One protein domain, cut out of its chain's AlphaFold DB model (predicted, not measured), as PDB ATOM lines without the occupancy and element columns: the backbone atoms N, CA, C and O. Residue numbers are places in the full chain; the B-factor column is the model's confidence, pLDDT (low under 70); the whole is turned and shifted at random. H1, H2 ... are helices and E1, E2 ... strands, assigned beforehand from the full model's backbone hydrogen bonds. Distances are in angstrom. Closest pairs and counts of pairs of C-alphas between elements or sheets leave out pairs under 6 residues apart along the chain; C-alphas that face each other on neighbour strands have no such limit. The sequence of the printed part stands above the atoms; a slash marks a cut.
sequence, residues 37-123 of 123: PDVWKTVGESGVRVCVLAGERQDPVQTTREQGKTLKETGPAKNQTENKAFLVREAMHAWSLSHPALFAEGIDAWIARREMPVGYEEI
ATOM      1  N   PRO A  37      -5.008 -30.590 -40.503       57.34
ATOM      2  CA  PRO A  37      -4.708 -30.273 -39.102       57.34
ATOM      3  C   PRO A  37      -3.391 -30.885 -38.584       57.34
ATOM      4  O   PRO A  37      -2.833 -30.374 -37.620       57.34
ATOM      5  N   ASP A  38      -2.860 -31.917 -39.255       72.31
ATOM      6  CA  ASP A  38      -1.711 -32.706 -38.793       72.31
ATOM      7  C   ASP A  38      -0.502 -32.717 -39.749       72.31
ATOM      8  O   ASP A  38       0.393 -33.550 -39.600       72.31
ATOM      9  N   VAL A  39      -0.417 -31.824 -40.743       78.06
ATOM     10  CA  VAL A  39       0.625 -31.981 -41.781       78.06
ATOM     11  C   VAL A  39       2.048 -31.892 -41.227       78.06
ATOM     12  O   VAL A  39       2.908 -32.673 -41.625       78.06
ATOM     13  N   TRP A  40       2.310 -31.026 -40.253       79.81
ATOM     14  CA  TRP A  40       3.641 -30.923 -39.643       79.81
ATOM     15  C   TRP A  40       4.070 -32.199 -38.920       79.81
ATOM     16  O   TRP A  40       5.254 -32.528 -38.901       79.81
ATOM     17  N   LYS A  41       3.106 -32.965 -38.402       81.44
ATOM     18  CA  LYS A  41       3.356 -34.290 -37.842       81.44
ATOM     19  C   LYS A  41       3.697 -35.293 -38.940       81.44
ATOM     20  O   LYS A  41       4.703 -35.984 -38.827       81.44
ATOM     21  N   THR A  42       2.936 -35.319 -40.037       80.81
ATOM     22  CA  THR A  42       3.246 -36.168 -41.202       80.81
ATOM     23  C   THR A  42       4.626 -35.860 -41.788       80.81
ATOM     24  O   THR A  42       5.384 -36.773 -42.105       80.81
ATOM     25  N   VAL A  43       4.983 -34.578 -41.896       80.94
ATOM     26  CA  VAL A  43       6.295 -34.131 -42.379       80.94
ATOM     27  C   VAL A  43       7.404 -34.583 -41.427       80.94
ATOM     28  O   VAL A  43       8.410 -35.120 -41.889       80.94
ATOM     29  N   GLY A  44       7.218 -34.440 -40.113       79.00
ATOM     30  CA  GLY A  44       8.190 -34.910 -39.124       79.00
ATOM     31  C   GLY A  44       8.367 -36.433 -39.118       79.00
ATOM     32  O   GLY A  44       9.485 -36.922 -38.966       79.00
ATOM     33  N   GLU A  45       7.295 -37.185 -39.374       78.62
ATOM     34  CA  GLU A  45       7.295 -38.653 -39.458       78.62
ATOM     35  C   GLU A  45       7.792 -39.199 -40.811       78.62
ATOM     36  O   GLU A  45       8.040 -40.401 -40.931       78.62
ATOM     37  N   SER A  46       7.976 -38.340 -41.821       78.25
ATOM     38  CA  SER A  46       8.361 -38.740 -43.186       78.25
ATOM     39  C   SER A  46       9.736 -39.408 -43.282       78.25
ATOM     40  O   SER A  46      10.042 -40.066 -44.276       78.25
ATOM     41  N   GLY A  47      10.585 -39.229 -42.267       76.06
ATOM     42  CA  GLY A  47      11.948 -39.745 -42.270       76.06
ATOM     43  C   GLY A  47      12.929 -38.949 -43.132       76.06
ATOM     44  O   GLY A  47      14.063 -39.393 -43.310       76.06
ATOM     45  N   VAL A  48      12.512 -37.793 -43.656       80.00
ATOM     46  CA  VAL A  48      13.357 -36.840 -44.388       80.00
ATOM     47  C   VAL A  48      13.837 -35.742 -43.437       80.00
ATOM     48  O   VAL A  48      13.147 -35.385 -42.487       80.00
ATOM     49  N   ARG A  49      15.038 -35.202 -43.679       86.19
ATOM     50  CA  ARG A  49      15.582 -34.068 -42.918       86.19
ATOM     51  C   ARG A  49      14.901 -32.773 -43.368       86.19
ATOM     52  O   ARG A  49      15.059 -32.387 -44.526       86.19
ATOM     53  N   VAL A  50      14.197 -32.091 -42.467       87.62
ATOM     54  CA  VAL A  50      13.396 -30.897 -42.796       87.62
ATOM     55  C   VAL A  50      13.965 -29.633 -42.152       87.62
ATOM     56  O   VAL A  50      14.301 -29.627 -40.969       87.62
ATOM     57  N   CYS A  51      14.046 -28.558 -42.939       90.00
ATOM     58  CA  CYS A  51      14.376 -27.210 -42.480       90.00
ATOM     59  C   CYS A  51      13.224 -26.267 -42.828       90.00
ATOM     60  O   CYS A  51      12.852 -26.155 -43.996       90.00
ATOM     61  N   VAL A  52      12.658 -25.614 -41.815       90.12
ATOM     62  CA  VAL A  52      11.610 -24.598 -41.974       90.12
ATOM     63  C   VAL A  52      12.221 -23.218 -41.787       90.12
ATOM     64  O   VAL A  52      12.979 -23.001 -40.847       90.12
ATOM     65  N   LEU A  53      11.885 -22.281 -42.669       90.75
ATOM     66  CA  LEU A  53      12.421 -20.922 -42.659       90.75
ATOM     67  C   LEU A  53      11.277 -19.909 -42.626       90.75
ATOM     68  O   LEU A  53      10.286 -20.088 -43.332       90.75
ATOM     69  N   ALA A  54      11.442 -18.834 -41.858       89.56
ATOM     70  CA  ALA A  54      10.551 -17.675 -41.885       89.56
ATOM     71  C   ALA A  54      11.340 -16.364 -41.800       89.56
ATOM     72  O   ALA A  54      12.345 -16.277 -41.097       89.56
ATOM     73  N   GLY A  55      10.886 -15.339 -42.514       89.25
ATOM     74  CA  GLY A  55      11.399 -13.979 -42.406       89.25
ATOM     75  C   GLY A  55      10.828 -13.258 -41.185       89.25
ATOM     76  O   GLY A  55       9.613 -13.124 -41.042       89.25
ATOM     77  N   GLU A  56      11.704 -12.750 -40.322       88.19
ATOM     78  CA  GLU A  56      11.352 -12.157 -39.023       88.19
ATOM     79  C   GLU A  56      10.310 -11.024 -39.088       88.19
ATOM     80  O   GLU A  56       9.512 -10.868 -38.166       88.19
ATOM     81  N   ARG A  57      10.305 -10.212 -40.154       84.31
ATOM     82  CA  ARG A  57       9.527  -8.960 -40.192       84.31
ATOM     83  C   ARG A  57       8.071  -9.118 -40.627       84.31
ATOM     84  O   ARG A  57       7.285  -8.207 -40.384       84.31
ATOM     85  N   GLN A  58       7.717 -10.201 -41.318       77.62
ATOM     86  CA  GLN A  58       6.406 -10.310 -41.974       77.62
ATOM     87  C   GLN A  58       5.791 -11.708 -41.918       77.62
ATOM     88  O   GLN A  58       4.565 -11.821 -41.964       77.62
ATOM     89  N   ASP A  59       6.601 -12.763 -41.816       83.19
ATOM     90  CA  ASP A  59       6.063 -14.114 -41.717       83.19
ATOM     91  C   ASP A  59       5.477 -14.368 -40.313       83.19
ATOM     92  O   ASP A  59       5.846 -13.697 -39.341       83.19
ATOM     93  N   PRO A  60       4.552 -15.334 -40.167       81.44
ATOM     94  CA  PRO A  60       3.958 -15.671 -38.878       81.44
ATOM     95  C   PRO A  60       4.959 -16.432 -37.991       81.44
ATOM     96  O   PRO A  60       4.864 -17.645 -37.815       81.44
ATOM     97  N   VAL A  61       5.909 -15.704 -37.395       86.81
ATOM     98  CA  VAL A  61       7.020 -16.226 -36.573       86.81
ATOM     99  C   VAL A  61       6.554 -17.220 -35.511       86.81
ATOM    100  O   VAL A  61       7.162 -18.276 -35.332       86.81
ATOM    101  N   GLN A  62       5.462 -16.905 -34.811       85.81
ATOM    102  CA  GLN A  62       4.934 -17.770 -33.759       85.81
ATOM    103  C   GLN A  62       4.444 -19.109 -34.321       85.81
ATOM    104  O   GLN A  62       4.760 -20.164 -33.772       85.81
ATOM    105  N   THR A  63       3.749 -19.075 -35.456       83.94
ATOM    106  CA  THR A  63       3.318 -20.282 -36.159       83.94
ATOM    107  C   THR A  63       4.526 -21.090 -36.629       83.94
ATOM    108  O   THR A  63       4.563 -22.297 -36.420       83.94
ATOM    109  N   THR A  64       5.559 -20.453 -37.184       86.00
ATOM    110  CA  THR A  64       6.794 -21.148 -37.585       86.00
ATOM    111  C   THR A  64       7.501 -21.810 -36.403       86.00
ATOM    112  O   THR A  64       7.998 -22.929 -36.528       86.00
ATOM    113  N   ARG A  65       7.512 -21.165 -35.233       89.12
ATOM    114  CA  ARG A  65       8.072 -21.745 -34.006       89.12
ATOM    115  C   ARG A  65       7.299 -22.984 -33.562       89.12
ATOM    116  O   ARG A  65       7.903 -23.999 -33.222       89.12
ATOM    117  N   GLU A  66       5.971 -22.925 -33.589       88.81
ATOM    118  CA  GLU A  66       5.111 -24.069 -33.264       88.81
ATOM    119  C   GLU A  66       5.347 -25.238 -34.228       88.81
ATOM    120  O   GLU A  66       5.527 -26.372 -33.789       88.81
ATOM    121  N   GLN A  67       5.465 -24.951 -35.525       86.12
ATOM    122  CA  GLN A  67       5.794 -25.943 -36.552       86.12
ATOM    123  C   GLN A  67       7.174 -26.572 -36.320       86.12
ATOM    124  O   GLN A  67       7.312 -27.795 -36.355       86.12
ATOM    125  N   GLY A  68       8.188 -25.751 -36.030       87.31
ATOM    126  CA  GLY A  68       9.536 -26.209 -35.694       87.31
ATOM    127  C   GLY A  68       9.554 -27.132 -34.479       87.31
ATOM    128  O   GLY A  68      10.191 -28.187 -34.508       87.31
ATOM    129  N   LYS A  69       8.785 -26.790 -33.440       87.81
ATOM    130  CA  LYS A  69       8.598 -27.637 -32.259       87.81
ATOM    131  C   LYS A  69       7.950 -28.973 -32.625       87.81
ATOM    132  O   LYS A  69       8.498 -30.016 -32.275       87.81
ATOM    133  N   THR A  70       6.846 -28.965 -33.376       87.00
ATOM    134  CA  THR A  70       6.182 -30.201 -33.818       87.00
ATOM    135  C   THR A  70       7.133 -31.101 -34.606       87.00
ATOM    136  O   THR A  70       7.185 -32.303 -34.351       87.00
ATOM    137  N   LEU A  71       7.937 -30.544 -35.515       82.75
ATOM    138  CA  LEU A  71       8.913 -31.309 -36.297       82.75
ATOM    139  C   LEU A  71      10.020 -31.932 -35.438       82.75
ATOM    140  O   LEU A  71      10.431 -33.068 -35.697       82.75
ATOM    141  N   LYS A  72      10.498 -31.201 -34.424       82.19
ATOM    142  CA  LYS A  72      11.502 -31.677 -33.461       82.19
ATOM    143  C   LYS A  72      10.951 -32.774 -32.549       82.19
ATOM    144  O   LYS A  72      11.686 -33.688 -32.203       82.19
ATOM    145  N   GLU A  73       9.675 -32.711 -32.174       82.94
ATOM    146  CA  GLU A  73       9.031 -33.702 -31.297       82.94
ATOM    147  C   GLU A  73       8.633 -34.988 -32.036       82.94
ATOM    148  O   GLU A  73       8.654 -36.072 -31.454       82.94
ATOM    149  N   THR A  74       8.292 -34.890 -33.322       76.00
ATOM    150  CA  THR A  74       7.788 -36.021 -34.127       76.00
ATOM    151  C   THR A  74       8.885 -36.759 -34.904       76.00
ATOM    152  O   THR A  74       8.776 -37.962 -35.129       76.00
ATOM    153  N   GLY A  75       9.985 -36.080 -35.249       64.88
ATOM    154  CA  GLY A  75      11.137 -36.648 -35.968       64.88
ATOM    155  C   GLY A  75      12.039 -37.675 -35.241       64.88
ATOM    156  O   GLY A  75      12.611 -38.530 -35.927       64.88
ATOM    157  N   PRO A  76      12.204 -37.679 -33.898       56.78
ATOM    158  CA  PRO A  76      13.202 -38.533 -33.239       56.78
ATOM    159  C   PRO A  76      12.805 -40.005 -33.117       56.78
ATOM    160  O   PRO A  76      13.675 -40.858 -32.965       56.78
ATOM    161  N   ALA A  77      11.508 -40.329 -33.178       52.50
ATOM    162  CA  ALA A  77      11.020 -41.658 -32.808       52.50
ATOM    163  C   ALA A  77      11.349 -42.769 -33.826       52.50
ATOM    164  O   ALA A  77      11.154 -43.942 -33.508       52.50
ATOM    165  N   LYS A  78      11.848 -42.441 -35.032       50.47
ATOM    166  CA  LYS A  78      12.192 -43.456 -36.045       50.47
ATOM    167  C   LYS A  78      13.557 -43.297 -36.728       50.47
ATOM    168  O   LYS A  78      14.201 -44.321 -36.935       50.47
ATOM    169  N   ASN A  79      14.040 -42.084 -37.045       49.12
ATOM    170  CA  ASN A  79      15.087 -41.946 -38.082       49.12
ATOM    171  C   ASN A  79      16.314 -41.062 -37.758       49.12
ATOM    172  O   ASN A  79      17.104 -40.808 -38.664       49.12
ATOM    173  N   GLN A  80      16.526 -40.594 -36.517       56.81
ATOM    174  CA  GLN A  80      17.656 -39.688 -36.186       56.81
ATOM    175  C   GLN A  80      17.751 -38.447 -37.110       56.81
ATOM    176  O   GLN A  80      18.823 -37.872 -37.307       56.81
ATOM    177  N   THR A  81      16.639 -38.040 -37.725       63.03
ATOM    178  CA  THR A  81      16.598 -36.938 -38.685       63.03
ATOM    179  C   THR A  81      16.527 -35.612 -37.939       63.03
ATOM    180  O   THR A  81      15.548 -35.313 -37.260       63.03
ATOM    181  N   GLU A  82      17.600 -34.829 -38.045       79.00
ATOM    182  CA  GLU A  82      17.734 -33.502 -37.442       79.00
ATOM    183  C   GLU A  82      16.809 -32.514 -38.160       79.00
ATOM    184  O   GLU A  82      17.182 -31.944 -39.181       79.00
ATOM    185  N   ASN A  83      15.585 -32.352 -37.661       87.25
ATOM    186  CA  ASN A  83      14.665 -31.330 -38.148       87.25
ATOM    187  C   ASN A  83      14.944 -30.001 -37.447       87.25
ATOM    188  O   ASN A  83      15.106 -29.964 -36.224       87.25
ATOM    189  N   LYS A  84      14.966 -28.905 -38.208       90.38
ATOM    190  CA  LYS A  84      15.232 -27.562 -37.681       90.38
ATOM    191  C   LYS A  84      14.259 -26.526 -38.217       90.38
ATOM    192  O   LYS A  84      13.682 -26.685 -39.290       90.38
ATOM    193  N   ALA A  85      14.112 -25.451 -37.458       92.00
ATOM    194  CA  ALA A  85      13.409 -24.256 -37.880       92.00
ATOM    195  C   ALA A  85      14.296 -23.044 -37.606       92.00
ATOM    196  O   ALA A  85      14.953 -22.997 -36.567       92.00
ATOM    197  N   PHE A  86      14.315 -22.088 -38.529       93.75
ATOM    198  CA  PHE A  86      15.085 -20.861 -38.388       93.75
ATOM    199  C   PHE A  86      14.262 -19.627 -38.743       93.75
ATOM    200  O   PHE A  86      13.438 -19.644 -39.663       93.75
ATOM    201  N   LEU A  87      14.556 -18.533 -38.051       93.69
ATOM    202  CA  LEU A  87      14.215 -17.191 -38.489       93.69
ATOM    203  C   LEU A  87      15.375 -16.598 -39.265       93.69
ATOM    204  O   LEU A  87      16.514 -16.621 -38.806       93.69
ATOM    205  N   VAL A  88      15.070 -16.016 -40.415       93.31
ATOM    206  CA  VAL A  88      16.003 -15.149 -41.119       93.31
ATOM    207  C   VAL A  88      15.784 -13.740 -40.592       93.31
ATOM    208  O   VAL A  88      14.718 -13.143 -40.775       93.31
ATOM    209  N   ARG A  89      16.783 -13.241 -39.867       92.00
ATOM    210  CA  ARG A  89      16.761 -11.923 -39.234       92.00
ATOM    211  C   ARG A  89      16.543 -10.837 -40.271       92.00
ATOM    212  O   ARG A  89      17.089 -10.898 -41.369       92.00
ATOM    213  N   GLU A  90      15.733  -9.849 -39.910       87.31
ATOM    214  CA  GLU A  90      15.414  -8.674 -40.728       87.31
ATOM    215  C   GLU A  90      14.753  -8.949 -42.096       87.31
ATOM    216  O   GLU A  90      14.445  -8.011 -42.840       87.31
ATOM    217  N   ALA A  91      14.482 -10.212 -42.421       87.00
ATOM    218  CA  ALA A  91      13.903 -10.625 -43.685       87.00
ATOM    219  C   ALA A  91      12.380 -10.423 -43.720       87.00
ATOM    220  O   ALA A  91      11.676 -10.599 -42.725       87.00
ATOM    221  N   MET A  92      11.869 -10.069 -44.900       84.81
ATOM    222  CA  MET A  92      10.436  -9.998 -45.213       84.81
ATOM    223  C   MET A  92       9.984 -11.257 -45.964       84.81
ATOM    224  O   MET A  92      10.803 -12.112 -46.305       84.81
ATOM    225  N   HIS A  93       8.689 -11.375 -46.261       77.75
ATOM    226  CA  HIS A  93       8.209 -12.466 -47.104       77.75
ATOM    227  C   HIS A  93       8.923 -12.455 -48.468       77.75
ATOM    228  O   HIS A  93       9.230 -11.388 -49.004       77.75
ATOM    229  N   ALA A  94       9.197 -13.640 -49.020       81.81
ATOM    230  CA  ALA A  94       9.979 -13.804 -50.250       81.81
ATOM    231  C   ALA A  94      11.385 -13.158 -50.195       81.81
ATOM    232  O   ALA A  94      11.899 -12.655 -51.197       81.81
ATOM    233  N   TRP A  95      12.044 -13.195 -49.033       83.81
ATOM    234  CA  TRP A  95      13.381 -12.617 -48.846       83.81
ATOM    235  C   TRP A  95      14.484 -13.234 -49.710       83.81
ATOM    236  O   TRP A  95      15.545 -12.630 -49.839       83.81
ATOM    237  N   SER A  96      14.249 -14.377 -50.357       85.38
ATOM    238  CA  SER A  96      15.145 -14.895 -51.399       85.38
ATOM    239  C   SER A  96      15.361 -13.895 -52.542       85.38
ATOM    240  O   SER A  96      16.402 -13.932 -53.194       85.38
ATOM    241  N   LEU A  97      14.421 -12.968 -52.761       86.19
ATOM    242  CA  LEU A  97      14.542 -11.891 -53.743       86.19
ATOM    243  C   LEU A  97      15.359 -10.704 -53.221       86.19
ATOM    244  O   LEU A  97      16.095 -10.086 -53.986       86.19
ATOM    245  N   SER A  98      15.233 -10.373 -51.933       84.12
ATOM    246  CA  SER A  98      15.946  -9.239 -51.330       84.12
ATOM    247  C   SER A  98      17.362  -9.595 -50.877       84.12
ATOM    248  O   SER A  98      18.244  -8.743 -50.925       84.12
ATOM    249  N   HIS A  99      17.604 -10.853 -50.498       88.44
ATOM    250  CA  HIS A  99      18.894 -11.363 -50.025       88.44
ATOM    251  C   HIS A  99      19.259 -12.698 -50.710       88.44
ATOM    252  O   HIS A  99      19.422 -13.722 -50.040       88.44
ATOM    253  N   PRO A 100      19.419 -12.720 -52.047       89.62
ATOM    254  CA  PRO A 100      19.626 -13.956 -52.809       89.62
ATOM    255  C   PRO A 100      20.895 -14.719 -52.409       89.62
ATOM    256  O   PRO A 100      20.896 -15.948 -52.397       89.62
ATOM    257  N   ALA A 101      21.964 -14.007 -52.033       92.69
ATOM    258  CA  ALA A 101      23.206 -14.626 -51.571       92.69
ATOM    259  C   ALA A 101      23.016 -15.370 -50.238       92.69
ATOM    260  O   ALA A 101      23.378 -16.539 -50.135       92.69
ATOM    261  N   LEU A 102      22.371 -14.729 -49.254       93.81
ATOM    262  CA  LEU A 102      22.081 -15.330 -47.947       93.81
ATOM    263  C   LEU A 102      21.132 -16.532 -48.071       93.81
ATOM    264  O   LEU A 102      21.246 -17.507 -47.324       93.81
ATOM    265  N   PHE A 103      20.199 -16.476 -49.027       92.94
ATOM    266  CA  PHE A 103      19.315 -17.595 -49.341       92.94
ATOM    267  C   PHE A 103      20.105 -18.782 -49.886       92.94
ATOM    268  O   PHE A 103      20.026 -19.876 -49.330       92.94
ATOM    269  N   ALA A 104      20.905 -18.562 -50.932       95.31
ATOM    270  CA  ALA A 104      21.714 -19.612 -51.538       95.31
ATOM    271  C   ALA A 104      22.685 -20.243 -50.527       95.31
ATOM    272  O   ALA A 104      22.781 -21.468 -50.453       95.31
ATOM    273  N   GLU A 105      23.345 -19.422 -49.709       96.25
ATOM    274  CA  GLU A 105      24.278 -19.891 -48.684       96.25
ATOM    275  C   GLU A 105      23.588 -20.735 -47.607       96.25
ATOM    276  O   GLU A 105      24.118 -21.774 -47.217       96.25
ATOM    277  N   GLY A 106      22.391 -20.346 -47.155       95.62
ATOM    278  CA  GLY A 106      21.647 -21.132 -46.170       95.62
ATOM    279  C   GLY A 106      21.145 -22.469 -46.714       95.62
ATOM    280  O   GLY A 106      21.213 -23.476 -46.008       95.62
ATOM    281  N   ILE A 107      20.695 -22.515 -47.972       94.88
ATOM    282  CA  ILE A 107      20.314 -23.778 -48.623       94.88
ATOM    283  C   ILE A 107      21.531 -24.698 -48.768       94.88
ATOM    284  O   ILE A 107      21.445 -25.879 -48.424       94.88
ATOM    285  N   ASP A 108      22.669 -24.166 -49.220       97.25
ATOM    286  CA  ASP A 108      23.907 -24.939 -49.340       97.25
ATOM    287  C   ASP A 108      24.387 -25.456 -47.976       97.25
ATOM    288  O   ASP A 108      24.668 -26.646 -47.829       97.25
ATOM    289  N   ALA A 109      24.394 -24.600 -46.946       96.50
ATOM    290  CA  ALA A 109      24.752 -24.983 -45.583       96.50
ATOM    291  C   ALA A 109      23.854 -26.110 -45.054       96.50
ATOM    292  O   ALA A 109      24.359 -27.118 -44.549       96.50
ATOM    293  N   TRP A 110      22.536 -25.994 -45.245       94.69
ATOM    294  CA  TRP A 110      21.588 -27.026 -44.846       94.69
ATOM    295  C   TRP A 110      21.847 -28.355 -45.552       94.69
ATOM    296  O   TRP A 110      21.907 -29.395 -44.891       94.69
ATOM    297  N   ILE A 111      21.999 -28.349 -46.879       93.19
ATOM    298  CA  ILE A 111      22.243 -29.560 -47.677       93.19
ATOM    299  C   ILE A 111      23.553 -30.220 -47.239       93.19
ATOM    300  O   ILE A 111      23.560 -31.423 -46.952       93.19
ATOM    301  N   ALA A 112      24.615 -29.423 -47.109       95.00
ATOM    302  CA  ALA A 112      25.961 -29.849 -46.744       95.00
ATOM    303  C   ALA A 112      26.132 -30.216 -45.260       95.00
ATOM    304  O   ALA A 112      27.221 -30.635 -44.870       95.00
ATOM    305  N   ARG A 113      25.083 -30.083 -44.430       92.62
ATOM    306  CA  ARG A 113      25.134 -30.291 -42.968       92.62
ATOM    307  C   ARG A 113      26.193 -29.416 -42.282       92.62
ATOM    308  O   ARG A 113      26.875 -29.861 -41.360       92.62
ATOM    309  N   ARG A 114      26.350 -28.184 -42.760       95.00
ATOM    310  CA  ARG A 114      27.205 -27.167 -42.145       95.00
ATOM    311  C   ARG A 114      26.379 -26.294 -41.207       95.00
ATOM    312  O   ARG A 114      25.150 -26.326 -41.218       95.00
ATOM    313  N   GLU A 115      27.078 -25.520 -40.389       94.56
ATOM    314  CA  GLU A 115      26.454 -24.465 -39.599       94.56
ATOM    315  C   GLU A 115      25.761 -23.452 -40.522       94.56
ATOM    316  O   GLU A 115      26.267 -23.139 -41.604       94.56
ATOM    317  N   MET A 116      24.584 -22.980 -40.107       96.00
ATOM    318  CA  MET A 116      23.839 -21.973 -40.862       96.00
ATOM    319  C   MET A 116      24.572 -20.625 -40.807       96.00
ATOM    320  O   MET A 116      25.190 -20.308 -39.790       96.00
ATOM    321  N   PRO A 117      24.515 -19.817 -41.879       95.75
ATOM    322  CA  PRO A 117      25.246 -18.561 -41.929       95.75
ATOM    323  C   PRO A 117      24.669 -17.521 -40.962       95.75
ATOM    324  O   PRO A 117      23.531 -17.615 -40.487       95.75
ATOM    325  N   VAL A 118      25.463 -16.481 -40.704       93.56
ATOM    326  CA  VAL A 118      25.050 -15.335 -39.889       93.56
ATOM    327  C   VAL A 118      23.785 -14.718 -40.490       93.56
ATOM    328  O   VAL A 118      23.750 -14.375 -41.668       93.56
ATOM    329  N   GLY A 119      22.741 -14.591 -39.669       92.56
ATOM    330  CA  GLY A 119      21.416 -14.126 -40.088       92.56
ATOM    331  C   GLY A 119      20.316 -15.173 -39.914       92.56
ATOM    332  O   GLY A 119      19.149 -14.799 -39.884       92.56
ATOM    333  N   TYR A 120      20.668 -16.448 -39.724       95.81
ATOM    334  CA  TYR A 120      19.724 -17.498 -39.341       95.81
ATOM    335  C   TYR A 120      19.756 -17.705 -37.824       95.81
ATOM    336  O   TYR A 120      20.796 -18.022 -37.252       95.81
ATOM    337  N   GLU A 121      18.615 -17.547 -37.166       94.56
ATOM    338  CA  GLU A 121      18.416 -17.865 -35.751       94.56
ATOM    339  C   GLU A 121      17.595 -19.148 -35.636       94.56
ATOM    340  O   GLU A 121      16.476 -19.193 -36.137       94.56
ATOM    341  N   GLU A 122      18.110 -20.182 -34.968       92.81
ATOM    342  CA  GLU A 122      17.330 -21.401 -34.729       92.81
ATOM    343  C   GLU A 122      16.202 -21.144 -33.715       92.81
ATOM    344  O   GLU A 122      16.428 -20.531 -32.669       92.81
ATOM    345  N   ILE A 123      14.994 -21.636 -34.010       89.62
ATOM    346  CA  ILE A 123      13.787 -21.444 -33.187       89.62
ATOM    347  C   ILE A 123      13.076 -22.731 -32.771       89.62
ATOM    348  O   ILE A 123      13.387 -23.837 -33.286       89.62
TER     349      ILE A 123
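This is residues 37 to 123 of the 123 residues of an uncharacterized protein of Penicilliopsis zonata CBS 506.65 (UniProt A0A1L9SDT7). A small sheet of three strands has the long helix H2 running along one face, while H4 meets the sheet more loosely from the other side. H1 packs on H2 beyond the sheet, and the short H3 sits at a corner with H4. The printed part has 87 residues, in the order H1 E1 H2 E2 H3 H4 E3; the class is mixed, helices and strands. The sheet, in order E1 E2 E3, is mixed; the whole is compact, with a radius of gyration of the C-alphas of 12.9 A and spans of 37 by 28 by 16 A.

Begin at E1, residues 51 to 55, parallel to E2, residues 84 to 88, at 20 degrees; N 86 and O 52 are 2.8 A apart, within hydrogen-bond range. E3, residues 120 to 122, is antiparallel to E2 at 140 degrees, with N 87 and O 121 at 2.8 A. H2, residues 61 to 74, is on the sheet at a height of 8.5 A; its closest C-alphas to E2 are those of Gly 68 and Ala 85, 4.9 A apart. E1, H2 and E2 form a strand-helix-strand unit, two parallel strands joined through a helix, with a right-handed crossover. H4, residues 100 to 111, is on the other face, giving three layers, helices on both faces of the sheet. H1, residues 39 to 45, touches H2, with the C-alphas of Gly 44 and Leu 71 closest at 4.6 A. H3, residues 95 to 98, only just touches H4, with 3 pairs of C-alphas within 8 A, only at the corner and with residues 102 to 103 of H4 alone; the closest C-alphas are those of Ser 96 and Phe 103, 5.4 A. Every O i to N i+4 pair is within hydrogen-bond range in H1, H2 and H4; H3 is too short for one.

Find C-alpha 51 at (14.376, -27.210, -42.480), where E1 begins its 13.6 A; E2 spans 12.9 A and E3 6.5 A. H2 starts at C-alpha 61, (7.020, -16.226, -36.573), and runs 20.0 A; H4 runs 16.6 A, H1 9.7 A and H3 4.9 A. E3 ends at C-alpha 122, (17.330, -21.401, -34.729).

Look to Lys 78 and Ser 98 for the two C-alphas farthest apart, 37.7 A. The printed part has no cut and no long link; pLDDT is under 70 at residue 37 and residues 75 to 81.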